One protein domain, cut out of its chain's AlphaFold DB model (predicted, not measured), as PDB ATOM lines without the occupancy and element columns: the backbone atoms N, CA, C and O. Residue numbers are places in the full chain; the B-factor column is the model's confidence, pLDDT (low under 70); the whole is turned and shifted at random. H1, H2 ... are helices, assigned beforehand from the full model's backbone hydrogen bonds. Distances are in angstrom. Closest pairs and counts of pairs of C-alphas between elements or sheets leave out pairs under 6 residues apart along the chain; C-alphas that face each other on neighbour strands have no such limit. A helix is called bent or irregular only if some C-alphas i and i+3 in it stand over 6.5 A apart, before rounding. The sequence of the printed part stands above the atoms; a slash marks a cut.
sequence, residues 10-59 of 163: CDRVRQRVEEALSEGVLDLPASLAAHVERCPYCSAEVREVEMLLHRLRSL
ATOM      1  N   CYS A  10      63.525  88.482 204.226       80.88
ATOM      2  CA  CYS A  10      62.306  89.295 204.166       80.88
ATOM      3  C   CYS A  10      61.255  88.873 205.207       80.88
ATOM      4  O   CYS A  10      60.673  89.731 205.860       80.88
ATOM      5  N   ASP A  11      61.033  87.567 205.403       81.69
ATOM      6  CA  ASP A  11      60.043  87.092 206.381       81.69
ATOM      7  C   ASP A  11      60.476  87.395 207.814       81.69
ATOM      8  O   ASP A  11      59.647  87.742 208.648       81.69
ATOM      9  N   ARG A  12      61.783  87.327 208.092       81.94
ATOM     10  CA  ARG A  12      62.326  87.721 209.398       81.94
ATOM     11  C   ARG A  12      62.172  89.218 209.656       81.94
ATOM     12  O   ARG A  12      61.915  89.596 210.792       81.94
ATOM     13  N   VAL A  13      62.296  90.062 208.627       81.00
ATOM     14  CA  VAL A  13      61.971  91.493 208.750       81.00
ATOM     15  C   VAL A  13      60.483  91.673 209.035       81.00
ATOM     16  O   VAL A  13      60.148  92.387 209.972       81.00
ATOM     17  N   ARG A  14      59.598  90.987 208.303       83.56
ATOM     18  CA  ARG A  14      58.148  91.083 208.530       83.56
ATOM     19  C   ARG A  14      57.760  90.669 209.948       83.56
ATOM     20  O   ARG A  14      57.015  91.387 210.598       83.56
ATOM     21  N   GLN A  15      58.325  89.576 210.455       84.62
ATOM     22  CA  GLN A  15      58.077  89.132 211.826       84.62
ATOM     23  C   GLN A  15      58.485  90.196 212.858       84.62
ATOM     24  O   GLN A  15      57.752  90.430 213.812       84.62
ATOM     25  N   ARG A  16      59.612  90.892 212.641       81.38
ATOM     26  CA  ARG A  16      60.042  92.009 213.500       81.38
ATOM     27  C   ARG A  16      59.158  93.241 213.375       81.38
ATOM     28  O   ARG A  16      58.942  93.935 214.359       81.38
ATOM     29  N   VAL A  17      58.644  93.514 212.181       83.50
ATOM     30  CA  VAL A  17      57.686  94.600 211.952       83.50
ATOM     31  C   VAL A  17      56.359  94.318 212.669       83.50
ATOM     32  O   VAL A  17      55.813  95.209 213.311       83.50
ATOM     33  N   GLU A  18      55.860  93.083 212.607       80.19
ATOM     34  CA  GLU A  18      54.652  92.652 213.322       80.19
ATOM     35  C   GLU A  18      54.833  92.737 214.845       80.19
ATOM     36  O   GLU A  18      53.988  93.306 215.536       80.19
ATOM     37  N   GLU A  19      55.965  92.252 215.359       78.81
ATOM     38  CA  GLU A  19      56.339  92.361 216.776       78.81
ATOM     39  C   GLU A  19      56.391  93.833 217.221       78.81
ATOM     40  O   GLU A  19      55.782  94.207 218.226       78.81
ATOM     41  N   ALA A  20      56.980  94.711 216.409       75.19
ATOM     42  CA  ALA A  20      57.059  96.139 216.696       75.19
ATOM     43  C   ALA A  20      55.708  96.861 216.716       75.19
ATOM     44  O   ALA A  20      55.550  97.843 217.444       75.19
ATOM     45  N   LEU A  21      54.723  96.394 215.944       74.62
ATOM     46  CA  LEU A  21      53.357  96.913 216.015       74.62
ATOM     47  C   LEU A  21      52.675  96.526 217.333       74.62
ATOM     48  O   LEU A  21      51.897  97.321 217.857       74.62
ATOM     49  N   SER A  22      52.977  95.345 217.886       75.75
ATOM     50  CA  SER A  22      52.457  94.922 219.193       75.75
ATOM     51  C   SER A  22      53.184  95.553 220.381       75.75
ATOM     52  O   SER A  22      52.540  95.961 221.345       75.75
ATOM     53  N   GLU A  23      54.510  95.663 220.316       78.25
ATOM     54  CA  GLU A  23      55.345  96.158 221.418       78.25
ATOM     55  C   GLU A  23      55.527  97.682 221.382       78.25
ATOM     56  O   GLU A  23      55.949  98.296 222.360       78.25
ATOM     57  N   GLY A  24      55.204  98.320 220.254       74.69
ATOM     58  CA  GLY A  24      55.349  99.761 220.058       74.69
ATOM     59  C   GLY A  24      56.796 100.223 219.846       74.69
ATOM     60  O   GLY A  24      57.067 101.432 219.815       74.69
ATOM     61  N   VAL A  25      57.740  99.291 219.708       80.00
ATOM     62  CA  VAL A  25      59.171  99.545 219.515       80.00
ATOM     63  C   VAL A  25      59.681  98.685 218.371       80.00
ATOM     64  O   VAL A  25      59.495  97.476 218.366       80.00
ATOM     65  N   LEU A  26      60.344  99.319 217.406       82.12
ATOM     66  CA  LEU A  26      60.971  98.626 216.293       82.12
ATOM     67  C   LEU A  26      62.466  98.466 216.571       82.12
ATOM     68  O   LEU A  26      63.199  99.452 216.543       82.12
ATOM     69  N   ASP A  27      62.898  97.232 216.833       82.88
ATOM     70  CA  ASP A  27      64.311  96.877 216.991       82.88
ATOM     71  C   ASP A  27      64.735  95.855 215.925       82.88
ATOM     72  O   ASP A  27      64.311  94.689 215.923       82.88
ATOM     73  N   LEU A  28      65.559  96.316 214.978       82.69
ATOM     74  CA  LEU A  28      66.100  95.488 213.905       82.69
ATOM     75  C   LEU A  28      67.558  95.112 214.196       82.69
ATOM     76  O   LEU A  28      68.416  95.991 214.289       82.69
ATOM     77  N   PRO A  29      67.903  93.810 214.202       83.75
ATOM     78  CA  PRO A  29      69.294  93.396 214.295       83.75
ATOM     79  C   PRO A  29      70.066  93.816 213.034       83.75
ATOM     80  O   PRO A  29      69.537  93.781 211.919       83.75
ATOM     81  N   ALA A  30      71.355  94.138 213.188       81.69
ATOM     82  CA  ALA A  30      72.205  94.669 212.113       81.69
ATOM     83  C   ALA A  30      72.226  93.805 210.832       81.69
ATOM     84  O   ALA A  30      72.321  94.320 209.718       81.69
ATOM     85  N   SER A  31      72.084  92.482 210.973       80.19
ATOM     86  CA  SER A  31      72.011  91.542 209.847       80.19
ATOM     87  C   SER A  31      70.759  91.726 208.979       80.19
ATOM     88  O   SER A  31      70.815  91.504 207.769       80.19
ATOM     89  N   LEU A  32      69.642  92.146 209.577       82.19
ATOM     90  CA  LEU A  32      68.400  92.462 208.877       82.19
ATOM     91  C   LEU A  32      68.392  93.907 208.373       82.19
ATOM     92  O   LEU A  32      67.913  94.137 207.267       82.19
ATOM     93  N   ALA A  33      68.996  94.854 209.097       83.12
ATOM     94  CA  ALA A  33      69.145  96.237 208.631       83.12
ATOM     95  C   ALA A  33      69.883  96.309 207.279       83.12
ATOM     96  O   ALA A  33      69.391  96.902 206.322       83.12
ATOM     97  N   ALA A  34      70.987  95.566 207.141       84.88
ATOM     98  CA  ALA A  34      71.730  95.472 205.882       84.88
ATOM     99  C   ALA A  34      70.917  94.842 204.728       84.88
ATOM    100  O   ALA A  34      71.224  95.046 203.551       84.88
ATOM    101  N   HIS A  35      69.899  94.036 205.045       84.75
ATOM    102  CA  HIS A  35      68.961  93.508 204.058       84.75
ATOM    103  C   HIS A  35      67.908  94.553 203.670       84.75
ATOM    104  O   HIS A  35      67.628  94.703 202.482       84.75
ATOM    105  N   VAL A  36      67.368  95.289 204.645       85.44
ATOM    106  CA  VAL A  36      66.405  96.379 204.437       85.44
ATOM    107  C   VAL A  36      66.981  97.448 203.508       85.44
ATOM    108  O   VAL A  36      66.304  97.845 202.567       85.44
ATOM    109  N   GLU A  37      68.249  97.829 203.670       85.88
ATOM    110  CA  GLU A  37      68.920  98.801 202.785       85.88
ATOM    111  C   GLU A  37      68.990  98.355 201.315       85.88
ATOM    112  O   GLU A  37      68.992  99.182 200.406       85.88
ATOM    113  N   ARG A  38      69.045  97.044 201.060       83.00
ATOM    114  CA  ARG A  38      69.145  96.481 199.703       83.00
ATOM    115  C   ARG A  38      67.795  96.060 199.126       83.00
ATOM    116  O   ARG A  38      67.699  95.824 197.923       83.00
ATOM    117  N   CYS A  39      66.773  95.912 199.966       82.56
ATOM    118  CA  CYS A  39      65.461  95.407 199.586       82.56
ATOM    119  C   CYS A  39      64.421  96.541 199.610       82.56
ATOM    120  O   CYS A  39      63.985  96.939 200.691       82.56
ATOM    121  N   PRO A  40      63.938  97.011 198.443       79.88
ATOM    122  CA  PRO A  40      63.034  98.161 198.375       79.88
ATOM    123  C   PRO A  40      61.682  97.905 199.061       79.88
ATOM    124  O   PRO A  40      61.057  98.832 199.568       79.88
ATOM    125  N   TYR A  41      61.242  96.645 199.111       80.56
ATOM    126  CA  TYR A  41      59.993  96.256 199.763       80.56
ATOM    127  C   TYR A  41      60.105  96.342 201.291       80.56
ATOM    128  O   TYR A  41      59.334  97.051 201.929       80.56
ATOM    129  N   CYS A  42      61.133  95.713 201.868       81.69
ATOM    130  CA  CYS A  42      61.359  95.748 203.312       81.69
ATOM    131  C   CYS A  42      61.652  97.170 203.815       81.69
ATOM    132  O   CYS A  42      61.191  97.535 204.890       81.69
ATOM    133  N   SER A  43      62.357  97.999 203.033       82.06
ATOM    134  CA  SER A  43      62.559  99.412 203.387       82.06
ATOM    135  C   SER A  43      61.268 100.225 203.409       82.06
ATOM    136  O   SER A  43      61.147 101.153 204.206       82.06
ATOM    137  N   ALA A  44      60.302  99.892 202.548       81.00
ATOM    138  CA  ALA A  44      59.021 100.582 202.519       81.00
ATOM    139  C   ALA A  44      58.178 100.220 203.750       81.00
ATOM    140  O   ALA A  44      57.701 101.129 204.428       81.00
ATOM    141  N   GLU A  45      58.073  98.927 204.073       81.31
ATOM    142  CA  GLU A  45      57.324  98.434 205.240       81.31
ATOM    143  C   GLU A  45      57.889  98.974 206.561       81.31
ATOM    144  O   GLU A  45      57.147  99.509 207.382       81.31
ATOM    145  N   VAL A  46      59.212  98.905 206.749       84.44
ATOM    146  CA  VAL A  46      59.887  99.424 207.952       84.44
ATOM    147  C   VAL A  46      59.615 100.917 208.130       84.44
ATOM    148  O   VAL A  46      59.221 101.348 209.211       84.44
ATOM    149  N   ARG A  47      59.741 101.709 207.058       85.81
ATOM    150  CA  ARG A  47      59.513 103.158 207.116       85.81
ATOM    151  C   ARG A  47      58.056 103.513 207.417       85.81
ATOM    152  O   ARG A  47      57.792 104.495 208.104       85.81
ATOM    153  N   GLU A  48      57.107 102.746 206.890       86.88
ATOM    154  CA  GLU A  48      55.684 102.936 207.180       86.88
ATOM    155  C   GLU A  48      55.377 102.687 208.658       86.88
ATOM    156  O   GLU A  48      54.731 103.519 209.302       86.88
ATOM    157  N   VAL A  49      55.906 101.600 209.221       84.06
ATOM    158  CA  VAL A  49      55.719 101.264 210.636       84.06
ATOM    159  C   VAL A  49      56.422 102.257 211.553       84.06
ATOM    160  O   VAL A  49      55.822 102.698 212.529       84.06
ATOM    161  N   GLU A  50      57.634 102.703 211.227       85.00
ATOM    162  CA  GLU A  50      58.309 103.764 211.985       85.00
ATOM    163  C   GLU A  50      57.495 105.059 212.012       85.00
ATOM    164  O   GLU A  50      57.332 105.662 213.075       85.00
ATOM    165  N   MET A  51      56.931 105.476 210.872       84.50
ATOM    166  CA  MET A  51      56.048 106.644 210.822       84.50
ATOM    167  C   MET A  51      54.791 106.441 211.667       84.50
ATOM    168  O   MET A  51      54.360 107.371 212.351       84.50
ATOM    169  N   LEU A  52      54.193 105.251 211.627       82.56
ATOM    170  CA  LEU A  52      53.003 104.924 212.406       82.56
ATOM    171  C   LEU A  52      53.304 104.963 213.907       82.56
ATOM    172  O   LEU A  52      52.596 105.638 214.650       82.56
ATOM    173  N   LEU A  53      54.391 104.330 214.347       79.19
ATOM    174  CA  LEU A  53      54.844 104.356 215.739       79.19
ATOM    175  C   LEU A  53      55.202 105.772 216.191       79.19
ATOM    176  O   LEU A  53      54.858 106.171 217.302       79.19
ATOM    177  N   HIS A  54      55.844 106.566 215.334       81.62
ATOM    178  CA  HIS A  54      56.138 107.963 215.631       81.62
ATOM    179  C   HIS A  54      54.855 108.784 215.810       81.62
ATOM    180  O   HIS A  54      54.740 109.536 216.775       81.62
ATOM    181  N   ARG A  55      53.854 108.588 214.942       79.50
ATOM    182  CA  ARG A  55      52.538 109.229 215.085       79.50
ATOM    183  C   ARG A  55      51.836 108.799 216.367       79.50
ATOM    184  O   ARG A  55      51.324 109.661 217.073       79.50
ATOM    185  N   LEU A  56      51.859 107.509 216.697       76.31
ATOM    186  CA  LEU A  56      51.278 107.002 217.940       76.31
ATOM    187  C   LEU A  56      51.955 107.599 219.177       76.31
ATOM    188  O   LEU A  56      51.266 107.985 220.111       76.31
ATOM    189  N   ARG A  57      53.282 107.753 219.166       75.69
ATOM    190  CA  ARG A  57      54.019 108.431 220.247       75.69
ATOM    191  C   ARG A  57      53.764 109.936 220.296       75.69
ATOM    192  O   ARG A  57      53.874 110.529 221.361       75.69
ATOM    193  N   SER A  58      53.461 110.553 219.153       73.12
ATOM    194  CA  SER A  58      53.118 111.976 219.070       73.12
ATOM    195  C   SER A  58      51.687 112.283 219.513       73.12
ATOM    196  O   SER A  58      51.362 113.450 219.738       73.12
ATOM    197  N   LEU A  59      50.828 111.263 219.647       71.12
ATOM    198  CA  LEU A  59      49.522 111.445 220.268       71.12
ATOM    199  C   LEU A  59      49.748 111.857 221.729       71.12
ATOM    200  O   LEU A  59      50.516 111.201 222.438       71.12
TER     201      LEU A  59
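AT A GLANCE: This is residues 10 to 59 of the 163 residues of an uncharacterized protein of Firmicutes bacterium (UniProt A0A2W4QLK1). Two helices, H1 and the longer H3, lie side by side and run the same way, and the short helix H2 is set across them near the ends where both begin. Between H1 and H2 the chain folds back: residues 24 to 29 return from the end of H1 to H2, and a tight turn then leads into H3. The printed part has 50 residues with three named helices, in the order H1, H2, H3, and no named strand; its class is all helix, with 40 residues in the helices. It is compact, with a radius of gyration of the C-alphas of 10.5 A, and elongated in outline, spanning 32 by 17 by 15 A.

IN THESE COORDINATES: H1 holds residues 10 to 23, from C-alpha 10 at (62.306, 89.295, 204.166) to C-alpha 23 at (55.345, 96.158, 221.418), a length of 19.8 A. A short link of 6 residues leads to H2, residues 30 to 36, which is 9.8 A long. A tight link of 3 residues then leads to H3, residues 40 to 58, the longest helix with 19 residues and 26.8 A. C-alpha 40 stands at (63.034, 98.161, 198.375) and C-alpha 58 at (53.118, 111.976, 219.070). No helix is bent or irregular.

HOW THE PARTS SIT: H1 and H3 touch, with 8 pairs of C-alphas within 8 A; the closest C-alphas are those of Cys 10 and Cys 42, 6.6 A apart. Their lines stand at a shallow tilt of 6 degrees, and they run the same way, with their centres 11.3 A apart. H1 touches H2 with residues 10 to 13 alone; the closest C-alphas are those of Val 13 and Leu 32, 6.5 A apart. These two helices are about perpendicular, at 73 degrees. H2 and H3 touch only at the corner by their link, and only just, with 3 pairs of C-alphas within 8 A. The closest C-alphas there are those of Val 36 and Ser 43, 5.0 A apart, and H3 takes part with residues 42 to 43 alone. Their lines are only just about perpendicular, at 72 degrees. In H1 and H3 every O i to N i+4 pair is within hydrogen-bond range; in H2 it is 2 of 3.

THE WHOLE: The two C-alphas farthest apart are those of Arg 38 and Leu 59, at 32.1 A, and the first and last printed C-alphas, of Cys 10 and Leu 59, are 30.2 A apart. The printed part has no cut, and no link between its helices is long. The mean pLDDT of the printed part is 81.2, and no printed residue is under 70.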